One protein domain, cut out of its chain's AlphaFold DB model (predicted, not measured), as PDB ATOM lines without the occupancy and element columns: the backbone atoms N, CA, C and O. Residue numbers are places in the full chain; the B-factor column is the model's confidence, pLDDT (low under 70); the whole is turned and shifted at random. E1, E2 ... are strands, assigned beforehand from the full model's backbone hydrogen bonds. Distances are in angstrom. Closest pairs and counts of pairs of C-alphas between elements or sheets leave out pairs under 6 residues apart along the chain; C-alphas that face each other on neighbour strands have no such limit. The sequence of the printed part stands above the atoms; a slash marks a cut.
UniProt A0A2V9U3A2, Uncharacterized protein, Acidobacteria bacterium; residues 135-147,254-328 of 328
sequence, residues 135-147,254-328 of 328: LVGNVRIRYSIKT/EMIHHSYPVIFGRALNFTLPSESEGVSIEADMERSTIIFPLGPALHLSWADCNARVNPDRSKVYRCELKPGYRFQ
ATOM      1  N   LEU A 135     225.490 203.529 196.009       89.31
ATOM      2  CA  LEU A 135     225.337 202.671 194.837       89.31
ATOM      3  C   LEU A 135     226.299 201.485 194.928       89.31
ATOM      4  O   LEU A 135     227.485 201.681 195.191       89.31
ATOM      5  N   VAL A 136     225.779 200.286 194.675       89.19
ATOM      6  CA  VAL A 136     226.556 199.051 194.520       89.19
ATOM      7  C   VAL A 136     226.445 198.608 193.062       89.19
ATOM      8  O   VAL A 136     225.383 198.162 192.626       89.19
ATOM      9  N   GLY A 137     227.520 198.769 192.296       89.75
ATOM     10  CA  GLY A 137     227.577 198.457 190.867       89.75
ATOM     11  C   GLY A 137     228.556 197.334 190.534       89.75
ATOM     12  O   GLY A 137     229.342 196.913 191.381       89.75
ATOM     13  N   ASN A 138     228.504 196.859 189.285       90.62
ATOM     14  CA  ASN A 138     229.514 195.980 188.677       90.62
ATOM     15  C   ASN A 138     229.919 194.774 189.548       90.62
ATOM     16  O   ASN A 138     231.098 194.464 189.724       90.62
ATOM     17  N   VAL A 139     228.922 194.120 190.148       93.00
ATOM     18  CA  VAL A 139     229.182 193.047 191.103       93.00
ATOM     19  C   VAL A 139     229.677 191.803 190.370       93.00
ATOM     20  O   VAL A 139     228.995 191.290 189.483       93.00
ATOM     21  N   ARG A 140     230.835 191.279 190.775       95.25
ATOM     22  CA  ARG A 140     231.409 190.020 190.282       95.25
ATOM     23  C   ARG A 140     231.908 189.170 191.439       95.25
ATOM     24  O   ARG A 140     232.374 189.681 192.450       95.25
ATOM     25  N   ILE A 141     231.809 187.859 191.293       95.50
ATOM     26  CA  ILE A 141     232.277 186.900 192.288       95.50
ATOM     27  C   ILE A 141     233.592 186.328 191.795       95.50
ATOM     28  O   ILE A 141     233.621 185.676 190.754       95.50
ATOM     29  N   ARG A 142     234.671 186.555 192.534       95.50
ATOM     30  CA  ARG A 142     235.979 185.970 192.255       95.50
ATOM     31  C   ARG A 142     236.199 184.772 193.165       95.50
ATOM     32  O   ARG A 142     235.978 184.857 194.368       95.50
ATOM     33  N   TYR A 143     236.634 183.660 192.592       94.50
ATOM     34  CA  TYR A 143     236.983 182.444 193.321       94.50
ATOM     35  C   TYR A 143     238.085 181.702 192.573       94.50
ATOM     36  O   TYR A 143     238.329 181.972 191.396       94.50
ATOM     37  N   SER A 144     238.748 180.772 193.244       92.00
ATOM     38  CA  SER A 144     239.753 179.916 192.631       92.00
ATOM     39  C   SER A 144     239.355 178.448 192.661       92.00
ATOM     40  O   SER A 144     238.584 178.020 193.517       92.00
ATOM     41  N   ILE A 145     239.854 177.677 191.697       90.06
ATOM     42  CA  ILE A 145     239.766 176.217 191.686       90.06
ATOM     43  C   ILE A 145     241.187 175.675 191.596       90.06
ATOM     44  O   ILE A 145     241.960 176.073 190.721       90.06
ATOM     45  N   LYS A 146     241.525 174.741 192.487       84.69
ATOM     46  CA  LYS A 146     242.772 173.979 192.402       84.69
ATOM     47  C   LYS A 146     242.583 172.792 191.472       84.69
ATOM     48  O   LYS A 146     241.777 171.905 191.734       84.69
ATOM     49  N   THR A 147     243.354 172.765 190.397       78.19
ATOM     50  CA  THR A 147     243.396 171.659 189.444       78.19
ATOM     51  C   THR A 147     244.771 171.018 189.468       78.19
ATOM     52  O   THR A 147     245.779 171.719 189.412       78.19
ATOM     53  N   GLU A 254     246.419 176.715 190.420       81.38
ATOM     54  CA  GLU A 254     245.251 177.470 190.854       81.38
ATOM     55  C   GLU A 254     244.744 178.324 189.691       81.38
ATOM     56  O   GLU A 254     245.474 179.155 189.152       81.38
ATOM     57  N   MET A 255     243.496 178.110 189.280       84.12
ATOM     58  CA  MET A 255     242.844 178.926 188.257       84.12
ATOM     59  C   MET A 255     241.850 179.882 188.902       84.12
ATOM     60  O   MET A 255     241.006 179.465 189.695       84.12
ATOM     61  N   ILE A 256     241.945 181.167 188.556       91.31
ATOM     62  CA  ILE A 256     241.018 182.204 189.018       91.31
ATOM     63  C   ILE A 256     239.837 182.279 188.054       91.31
ATOM     64  O   ILE A 256     240.010 182.415 186.844       91.31
ATOM     65  N   HIS A 257     238.633 182.261 188.611       92.38
ATOM     66  CA  HIS A 257     237.380 182.370 187.886       92.38
ATOM     67  C   HIS A 257     236.575 183.580 188.360       92.38
ATOM     68  O   HIS A 257     236.634 183.983 189.525       92.38
ATOM     69  N   HIS A 258     235.773 184.119 187.442       94.12
ATOM     70  CA  HIS A 258     234.770 185.135 187.733       94.12
ATOM     71  C   HIS A 258     233.377 184.584 187.429       94.12
ATOM     72  O   HIS A 258     233.148 184.012 186.365       94.12
ATOM     73  N   SER A 259     232.447 184.763 188.363       92.56
ATOM     74  CA  SER A 259     231.025 184.463 188.193       92.56
ATOM     75  C   SER A 259     230.211 185.746 188.316       92.56
ATOM     76  O   SER A 259     230.526 186.616 189.130       92.56
ATOM     77  N   TYR A 260     229.176 185.872 187.489       92.94
ATOM     78  CA  TYR A 260     228.328 187.059 187.439       92.94
ATOM     79  C   TYR A 260     227.000 186.753 188.137       92.94
ATOM     80  O   TYR A 260     226.239 185.907 187.660       92.94
ATOM     81  N   PRO A 261     226.732 187.388 189.286       92.56
ATOM     82  CA  PRO A 261     225.532 187.131 190.057       92.56
ATOM     83  C   PRO A 261     224.290 187.676 189.349       92.56
ATOM     84  O   PRO A 261     224.333 188.688 188.652       92.56
ATOM     85  N   VAL A 262     223.149 187.039 189.600       91.00
ATOM     86  CA  VAL A 262     221.845 187.534 189.159       91.00
ATOM     87  C   VAL A 262     221.261 188.428 190.245       91.00
ATOM     88  O   VAL A 262     221.064 187.998 191.387       91.00
ATOM     89  N   ILE A 263     220.950 189.666 189.870       88.00
ATOM     90  CA  ILE A 263     220.296 190.649 190.733       88.00
ATOM     91  C   ILE A 263     218.793 190.624 190.454       88.00
ATOM     92  O   ILE A 263     218.354 190.783 189.318       88.00
ATOM     93  N   PHE A 264     217.998 190.439 191.504       82.44
ATOM     94  CA  PHE A 264     216.545 190.492 191.444       82.44
ATOM     95  C   PHE A 264     216.005 191.318 192.616       82.44
ATOM     96  O   PHE A 264     216.061 190.905 193.779       82.44
ATOM     97  N   GLY A 265     215.494 192.513 192.315       83.50
ATOM     98  CA  GLY A 265     215.058 193.474 193.328       83.50
ATOM     99  C   GLY A 265     216.223 193.916 194.219       83.50
ATOM    100  O   GLY A 265     217.172 194.531 193.746       83.50
ATOM    101  N   ARG A 266     216.149 193.597 195.517       86.00
ATOM    102  CA  ARG A 266     217.201 193.884 196.513       86.00
ATOM    103  C   ARG A 266     218.106 192.689 196.816       86.00
ATOM    104  O   ARG A 266     218.946 192.787 197.708       86.00
ATOM    105  N   ALA A 267     217.924 191.577 196.107       86.94
ATOM    106  CA  ALA A 267     218.667 190.351 196.343       86.94
ATOM    107  C   ALA A 267     219.622 190.032 195.191       86.94
ATOM    108  O   ALA A 267     219.267 190.124 194.018       86.94
ATOM    109  N   LEU A 268     220.816 189.587 195.555       91.69
ATOM    110  CA  LEU A 268     221.860 189.076 194.682       91.69
ATOM    111  C   LEU A 268     221.990 187.568 194.906       91.69
ATOM    112  O   LEU A 268     222.070 187.124 196.050       91.69
ATOM    113  N   ASN A 269     222.012 186.784 193.826       91.25
ATOM    114  CA  ASN A 269     222.097 185.325 193.883       91.25
ATOM    115  C   ASN A 269     223.207 184.811 192.961       91.25
ATOM    116  O   ASN A 269     223.325 185.259 191.821       91.25
ATOM    117  N   PHE A 270     223.997 183.849 193.432       93.38
ATOM    118  CA  PHE A 270     225.016 183.177 192.624       93.38
ATOM    119  C   PHE A 270     225.271 181.753 193.120       93.38
ATOM    120  O   PHE A 270     224.896 181.381 194.233       93.38
ATOM    121  N   THR A 271     225.892 180.930 192.279       92.56
ATOM    122  CA  THR A 271     226.252 179.545 192.605       92.56
ATOM    123  C   THR A 271     227.716 179.308 192.286       92.56
ATOM    124  O   THR A 271     228.213 179.807 191.277       92.56
ATOM    125  N   LEU A 272     228.393 178.562 193.156       93.81
ATOM    126  CA  LEU A 272     229.792 178.183 193.004       93.81
ATOM    127  C   LEU A 272     229.950 176.654 193.039       93.81
ATOM    128  O   LEU A 272     229.179 175.983 193.739       93.81
ATOM    129  N   PRO A 273     230.929 176.105 192.297       92.81
ATOM    130  CA  PRO A 273     231.246 174.679 192.323       92.81
ATOM    131  C   PRO A 273     231.809 174.250 193.686       92.81
ATOM    132  O   PRO A 273     232.214 175.083 194.499       92.81
ATOM    133  N   SER A 274     231.837 172.945 193.959       91.44
ATOM    134  CA  SER A 274     232.305 172.404 195.243       91.44
ATOM    135  C   SER A 274     233.774 172.698 195.531       91.44
ATOM    136  O   SER A 274     234.153 172.835 196.693       91.44
ATOM    137  N   GLU A 275     234.581 172.811 194.481       89.75
ATOM    138  CA  GLU A 275     236.030 173.003 194.516       89.75
ATOM    139  C   GLU A 275     236.428 174.482 194.648       89.75
ATOM    140  O   GLU A 275     237.615 174.799 194.623       89.75
ATOM    141  N   SER A 276     235.457 175.398 194.761       91.19
ATOM    142  CA  SER A 276     235.739 176.829 194.863       91.19
ATOM    143  C   SER A 276     236.408 177.184 196.196       91.19
ATOM    144  O   SER A 276     235.837 176.946 197.268       91.19
ATOM    145  N   GLU A 277     237.553 177.849 196.123       90.94
ATOM    146  CA  GLU A 277     238.293 178.430 197.241       90.94
ATOM    147  C   GLU A 277     238.416 179.956 197.076       90.94
ATOM    148  O   GLU A 277     238.067 180.522 196.038       90.94
ATOM    149  N   GLY A 278     238.851 180.651 198.136       90.06
ATOM    150  CA  GLY A 278     239.188 182.081 198.061       90.06
ATOM    151  C   GLY A 278     238.052 183.000 197.593       90.06
ATOM    152  O   GLY A 278     238.306 183.995 196.915       90.06
ATOM    153  N   VAL A 279     236.800 182.659 197.908       93.62
ATOM    154  CA  VAL A 279     235.630 183.371 197.380       93.62
ATOM    155  C   VAL A 279     235.597 184.821 197.877       93.62
ATOM    156  O   VAL A 279     235.676 185.088 199.075       93.62
ATOM    157  N   SER A 280     235.410 185.762 196.958       94.31
ATOM    158  CA  SER A 280     235.226 187.184 197.244       94.31
ATOM    159  C   SER A 280     234.186 187.807 196.316       94.31
ATOM    160  O   SER A 280     233.998 187.366 195.182       94.31
ATOM    161  N   ILE A 281     233.487 188.825 196.814       94.56
ATOM    162  CA  ILE A 281     232.618 189.681 196.005       94.56
ATOM    163  C   ILE A 281     233.388 190.953 195.698       94.56
ATOM    164  O   ILE A 281     233.801 191.656 196.613       94.56
ATOM    165  N   GLU A 282     233.558 191.267 194.426       94.44
ATOM    166  CA  GLU A 282     234.085 192.551 193.992       94.44
ATOM    167  C   GLU A 282     232.908 193.409 193.529       94.44
ATOM    168  O   GLU A 282     232.080 192.946 192.743       94.44
ATOM    169  N   ALA A 283     232.794 194.624 194.057       93.19
ATOM    170  CA  ALA A 283     231.702 195.534 193.729       93.19
ATOM    171  C   ALA A 283     232.192 196.981 193.704       93.19
ATOM    172  O   ALA A 283     233.028 197.378 194.517       93.19
ATOM    173  N   ASP A 284     231.628 197.774 192.800       92.31
ATOM    174  CA  ASP A 284     231.912 199.197 192.696       92.31
ATOM    175  C   ASP A 284     231.042 199.966 193.694       92.31
ATOM    176  O   ASP A 284     229.812 199.960 193.605       92.31
ATOM    177  N   MET A 285     231.691 200.633 194.646       88.69
ATOM    178  CA  MET A 285     231.067 201.489 195.651       88.69
ATOM    179  C   MET A 285     231.786 202.835 195.671       88.69
ATOM    180  O   MET A 285     233.015 202.896 195.694       88.69
ATOM    181  N   GLU A 286     231.021 203.927 195.614       82.00
ATOM    182  CA  GLU A 286     231.560 205.299 195.672       82.00
ATOM    183  C   GLU A 286     232.695 205.561 194.654       82.00
ATOM    184  O   GLU A 286     233.629 206.311 194.913       82.00
ATOM    185  N   ARG A 287     232.577 204.963 193.454       78.25
ATOM    186  CA  ARG A 287     233.550 205.016 192.335       78.25
ATOM    187  C   ARG A 287     234.861 204.247 192.556       78.25
ATOM    188  O   ARG A 287     235.818 204.467 191.818       78.25
ATOM    189  N   SER A 288     234.900 203.333 193.520       87.31
ATOM    190  CA  SER A 288     236.027 202.424 193.747       87.31
ATOM    191  C   SER A 288     235.566 200.968 193.750       87.31
ATOM    192  O   SER A 288     234.500 200.662 194.280       87.31
ATOM    193  N   THR A 289     236.359 200.066 193.170       91.19
ATOM    194  CA  THR A 289     236.100 198.626 193.274       91.19
ATOM    195  C   THR A 289     236.610 198.126 194.620       91.19
ATOM    196  O   THR A 289     237.812 198.166 194.889       91.19
ATOM    197  N   ILE A 290     235.703 197.644 195.465       92.00
ATOM    198  CA  ILE A 290     236.019 197.080 196.779       92.00
ATOM    199  C   ILE A 290     235.912 195.554 196.699       92.00
ATOM    200  O   ILE A 290     234.950 195.019 196.148       92.00
ATOM    201  N   ILE A 291     236.898 194.855 197.267       92.50
ATOM    202  CA  ILE A 291     236.927 193.390 197.356       92.50
ATOM    203  C   ILE A 291     236.472 192.973 198.754       92.50
ATOM    204  O   ILE A 291     237.124 193.280 199.752       92.50
ATOM    205  N   PHE A 292     235.368 192.237 198.821       92.44
ATOM    206  CA  PHE A 292     234.787 191.701 200.045       92.44
ATOM    207  C   PHE A 292     235.047 190.192 200.136       92.44
ATOM    208  O   PHE A 292     234.351 189.414 199.475       92.44
ATOM    209  N   PRO A 293     236.032 189.734 200.927       91.75
ATOM    210  CA  PRO A 293     236.268 188.306 201.113       91.75
ATOM    211  C   PRO A 293     235.078 187.651 201.825       91.75
ATOM    212  O   PRO A 293     234.652 188.093 202.893       91.75
ATOM    213  N   LEU A 294     234.546 186.571 201.250       89.44
ATOM    214  CA  LEU A 294     233.455 185.808 201.851       89.44
ATOM    215  C   LEU A 294     234.017 184.761 202.808       89.44
ATOM    216  O   LEU A 294     234.309 183.624 202.440       89.44
ATOM    217  N   GLY A 295     234.148 185.165 204.069       81.75
ATOM    218  CA  GLY A 295     234.420 184.250 205.171       81.75
ATOM    219  C   GLY A 295     233.209 183.374 205.534       81.75
ATOM    220  O   GLY A 295     232.098 183.596 205.047       81.75
ATOM    221  N   PRO A 296     233.375 182.412 206.457       78.31
ATOM    222  CA  PRO A 296     232.308 181.489 206.867       78.31
ATOM    223  C   PRO A 296     231.084 182.188 207.480       78.31
ATOM    224  O   PRO A 296     229.983 181.654 207.416       78.31
ATOM    225  N   ALA A 297     231.262 183.385 208.047       78.56
ATOM    226  CA  ALA A 297     230.181 184.180 208.625       78.56
ATOM    227  C   ALA A 297     229.413 185.032 207.594       78.56
ATOM    228  O   ALA A 297     228.469 185.714 207.984       78.56
ATOM    229  N   LEU A 298     229.837 185.046 206.320       84.31
ATOM    230  CA  LEU A 298     229.198 185.774 205.211       84.31
ATOM    231  C   LEU A 298     228.854 187.244 205.530       84.31
ATOM    232  O   LEU A 298     227.828 187.768 205.104       84.31
ATOM    233  N   HIS A 299     229.707 187.916 206.301       80.81
ATOM    234  CA  HIS A 299     229.482 189.303 206.692       80.81
ATOM    235  C   HIS A 299     229.871 190.258 205.566       80.81
ATOM    236  O   HIS A 299     231.045 190.363 205.218       80.81
ATOM    237  N   LEU A 300     228.893 191.009 205.059       87.19
ATOM    238  CA  LEU A 300     229.120 192.153 204.182       87.19
ATOM    239  C   LEU A 300     228.654 193.436 204.874       87.19
ATOM    240  O   LEU A 300     227.663 193.452 205.610       87.19
ATOM    241  N   SER A 301     229.354 194.544 204.637       87.31
ATOM    242  CA  SER A 301     228.971 195.854 205.182       87.31
ATOM    243  C   SER A 301     227.643 196.359 204.605       87.31
ATOM    244  O   SER A 301     226.910 197.072 205.287       87.31
ATOM    245  N   TRP A 302     227.307 195.935 203.385       89.06
ATOM    246  CA  TRP A 302     226.186 196.442 202.593       89.06
ATOM    247  C   TRP A 302     225.061 195.421 202.347       89.06
ATOM    248  O   TRP A 302     224.008 195.788 201.823       89.06
ATOM    249  N   ALA A 303     225.236 194.156 202.746       90.44
ATOM    250  CA  ALA A 303     224.223 193.110 202.595       90.44
ATOM    251  C   ALA A 303     224.276 192.056 203.710       90.44
ATOM    252  O   ALA A 303     225.306 191.873 204.361       90.44
ATOM    253  N   ASP A 304     223.156 191.369 203.909       88.25
ATOM    254  CA  ASP A 304     223.034 190.175 204.745       88.25
ATOM    255  C   ASP A 304     223.003 188.945 203.831       88.25
ATOM    256  O   ASP A 304     222.190 188.881 202.906       88.25
ATOM    257  N   CYS A 305     223.926 188.002 204.038       90.06
ATOM    258  CA  CYS A 305     224.156 186.886 203.123       90.06
ATOM    259  C   CYS A 305     223.979 185.525 203.784       90.06
ATOM    260  O   CYS A 305     224.500 185.260 204.866       90.06
ATOM    261  N   ASN A 306     223.363 184.616 203.035       88.31
ATOM    262  CA  ASN A 306     223.123 183.239 203.427       88.31
ATOM    263  C   ASN A 306     223.621 182.301 202.329       88.31
ATOM    264  O   ASN A 306     223.597 182.639 201.142       88.31
ATOM    265  N   ALA A 307     224.035 181.096 202.720       89.38
ATOM    266  CA  ALA A 307     224.462 180.067 201.785       89.38
ATOM    267  C   ALA A 307     223.791 178.723 202.069       89.38
ATOM    268  O   ALA A 307     223.479 178.385 203.211       89.38
ATOM    269  N   ARG A 308     223.606 177.932 201.013       86.62
ATOM    270  CA  ARG A 308     223.123 176.553 201.067       86.62
ATOM    271  C   ARG A 308     224.038 175.659 200.240       86.62
ATOM    272  O   ARG A 308     224.430 176.031 199.142       86.62
ATOM    273  N   VAL A 309     224.311 174.457 200.742       88.50
ATOM    274  CA  VAL A 309     224.970 173.393 199.973       88.50
ATOM    275  C   VAL A 309     223.902 172.511 199.322       88.50
ATOM    276  O   VAL A 309     222.992 172.019 199.994       88.50
ATOM    277  N   ASN A 310     223.995 172.331 198.011       85.00
ATOM    278  CA  ASN A 310     223.138 171.449 197.229       85.00
ATOM    279  C   ASN A 310     223.597 169.978 197.332       85.00
ATOM    280  O   ASN A 310     224.712 169.702 197.776       85.00
ATOM    281  N   PRO A 311     222.764 169.002 196.917       86.81
ATOM    282  CA  PRO A 311     223.144 167.583 196.920       86.81
ATOM    283  C   PRO A 311     224.375 167.258 196.062       86.81
ATOM    284  O   PRO A 311     225.135 166.356 196.403       86.81
ATOM    285  N   ASP A 312     224.587 168.014 194.984       87.56
ATOM    286  CA  ASP A 312     225.773 167.948 194.121       87.56
ATOM    287  C   ASP A 312     227.002 168.650 194.729       87.56
ATOM    288  O   ASP A 312     228.033 168.764 194.077       87.56
ATOM    289  N   ARG A 313     226.900 169.107 195.985       89.50
ATOM    290  CA  ARG A 313     227.909 169.860 196.745       89.50
ATOM    291  C   ARG A 313     228.192 171.275 196.232       89.50
ATOM    292  O   ARG A 313     229.005 171.966 196.850       89.50
ATOM    293  N   SER A 314     227.490 171.744 195.199       90.69
ATOM    294  CA  SER A 314     227.535 173.155 194.807       90.69
ATOM    295  C   SER A 314     226.981 174.043 195.924       90.69
ATOM    296  O   SER A 314     226.148 173.619 196.734       90.69
ATOM    297  N   LYS A 315     227.457 175.286 196.001       90.75
ATOM    298  CA  LYS A 315     227.024 176.253 197.016       90.75
ATOM    299  C   LYS A 315     226.215 177.361 196.366       90.75
ATOM    300  O   LYS A 315     226.713 178.044 195.476       90.75
ATOM    301  N   VAL A 316     224.987 177.559 196.835       91.06
ATOM    302  CA  VAL A 316     224.109 178.661 196.429       91.06
ATOM    303  C   VAL A 316     224.199 179.757 197.476       91.06
ATOM    304  O   VAL A 316     223.968 179.496 198.654       91.06
ATOM    305  N   TYR A 317     224.500 180.971 197.038       91.75
ATOM    306  CA  TYR A 317     224.596 182.156 197.876       91.75
ATOM    307  C   TYR A 317     223.475 183.128 197.532       91.75
ATOM    308  O   TYR A 317     223.155 183.334 196.357       91.75
ATOM    309  N   ARG A 318     222.911 183.747 198.566       91.25
ATOM    310  CA  ARG A 318     221.905 184.799 198.457       91.25
ATOM    311  C   ARG A 318     222.254 185.923 199.417       91.25
ATOM    312  O   ARG A 318     222.386 185.672 200.607       91.25
ATOM    313  N   CYS A 319     222.358 187.140 198.901       90.88
ATOM    314  CA  CYS A 319     222.649 188.337 199.679       90.88
ATOM    315  C   CYS A 319     221.551 189.377 199.476       90.88
ATOM    316  O   CYS A 319     221.230 189.709 198.337       90.88
ATOM    317  N   GLU A 320     220.989 189.905 200.557       89.12
ATOM    318  CA  GLU A 320     219.973 190.958 200.526       89.12
ATOM    319  C   GLU A 320     220.554 192.288 201.019       89.12
ATOM    320  O   GLU A 320     221.222 192.343 202.047       89.12
ATOM    321  N   LEU A 321     220.307 193.376 200.284       88.69
ATOM    322  CA  LEU A 321     220.849 194.696 200.609       88.69
ATOM    323  C   LEU A 321     220.357 195.238 201.959       88.69
ATOM    324  O   LEU A 321     219.146 195.386 202.187       88.69
ATOM    325  N   LYS A 322     221.302 195.708 202.777       87.25
ATOM    326  CA  LYS A 322     221.040 196.497 203.989       87.25
ATOM    327  C   LYS A 322     220.402 197.856 203.648       87.25
ATOM    328  O   LYS A 322     220.481 198.312 202.501       87.25
ATOM    329  N   PRO A 323     219.727 198.514 204.612       82.50
ATOM    330  CA  PRO A 323     219.270 199.900 204.457       82.50
ATOM    331  C   PRO A 323     220.392 200.837 203.989       82.50
ATOM    332  O   PRO A 323     221.556 200.579 204.280       82.50
ATOM    333  N   GLY A 324     220.046 201.891 203.248       82.25
ATOM    334  CA  GLY A 324     221.012 202.854 202.698       82.25
ATOM    335  C   GLY A 324     221.676 202.433 201.378       82.25
ATOM    336  O   GLY A 324     222.239 203.277 200.687       82.25
ATOM    337  N   TYR A 325     221.549 201.163 200.967       87.19
ATOM    338  CA  TYR A 325     222.144 200.644 199.728       87.19
ATOM    339  C   TYR A 325     221.105 200.324 198.645       87.19
ATOM    340  O   TYR A 325     219.986 199.860 198.930       87.19
ATOM    341  N   ARG A 326     221.512 200.508 197.384       88.75
ATOM    342  CA  ARG A 326     220.797 200.038 196.186       88.75
ATOM    343  C   ARG A 326     221.775 199.540 195.119       88.75
ATOM    344  O   ARG A 326     222.887 200.055 195.011       88.75
ATOM    345  N   PHE A 327     221.338 198.569 194.319       88.19
ATOM    346  CA  PHE A 327     222.065 198.183 193.111       88.19
ATOM    347  C   PHE A 327     221.943 199.279 192.045       88.19
ATOM    348  O   PHE A 327     220.930 199.988 192.010       88.19
ATOM    349  N   GLN A 328     222.994 199.438 191.238       84.81
ATOM    350  CA  GLN A 328     223.031 200.354 190.094       84.81
ATOM    351  C   GLN A 328     222.315 199.777 188.872       84.81
ATOM    352  O   GLN A 328     222.453 198.558 188.630       84.81
TER     353      GLN A 328
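AT A GLANCE: This is residues 135 to 147 and 254 to 328 of the 328 residues of an uncharacterized protein of Acidobacteria bacterium (UniProt A0A2V9U3A2). Two twisted sheets of strands lie partly face to face as an elongated sandwich, with their strands running nearly the same line, 20 degrees apart. The long strand E1 runs the length of one sheet with E5 and then E6 on one side of it and E2 and E9 towards its two ends on the other; E3, E4, E8 and E7 make the second sheet, and the chain passes from sheet to sheet four times. The printed part has 88 residues, with no named helix and nine strands, E1 to E9 in order along the chain, an all-strand class. The first sheet is mixed and branched, the second is antiparallel in the order E3, E4, E8, E7. The whole is compact, with a radius of gyration of the C-alphas of 12.7 A, and spans 38 by 25 by 21 A.

HOW THE PARTS SIT: E1, residues 135 to 147, pairs in a staggered way. Antiparallel E2, residues 254 to 259, and parallel E9, residues 325 to 327, lie on one side of it, and antiparallel E5, residues 276 to 285, on the other. N 143 and O 257 of E1 and E2 are 3.1 A apart, N 136 and O 326 of E1 and E9 2.9 A, and N 142 and O 280 of E1 and E5 2.9 A, within hydrogen-bond range. E5 and E6, residues 288 to 293, form a hairpin, with N 283 and O 290 at 3.0 A. E2 runs on into E3, residues 262 to 264, at 29 degrees. E3 and E4, residues 267 to 272, form a hairpin, with N 264 and O 267 at 2.8 A. E7, residues 303 to 309, and E8, residues 315 to 321, form another, with N 306 and O 318 at 2.8 A. E4 and E8 are antiparallel, with N 270 and O 317 at 3.1 A. The facing parts of the two sheets are 10.1 A apart centre to centre. E1 and E4 are near each other, with 7 pairs of C-alphas within 10 A; E1 and E7 are apart.

IN THESE COORDINATES: E1 begins at C-alpha 135, (225.337, 202.671, 194.837), and measures 36.3 A from first to last C-alpha. E5 measures 25.1 A, E7 19.9 A and E8 19.8 A. E9 ends at C-alpha 327, (222.065, 198.183, 193.111).

THE WHOLE: The two farthest C-alphas, of Thr 147 and Gly 324, are 40.6 A apart. Residues 148 to 253 are not printed; C-alphas 147 and 254 are 6.3 A apart across the cut. Of the links printed whole, E6 to E7 is short and the others are tight. Mean pLDDT of the printed part is 89.1, and no printed residue is under 70.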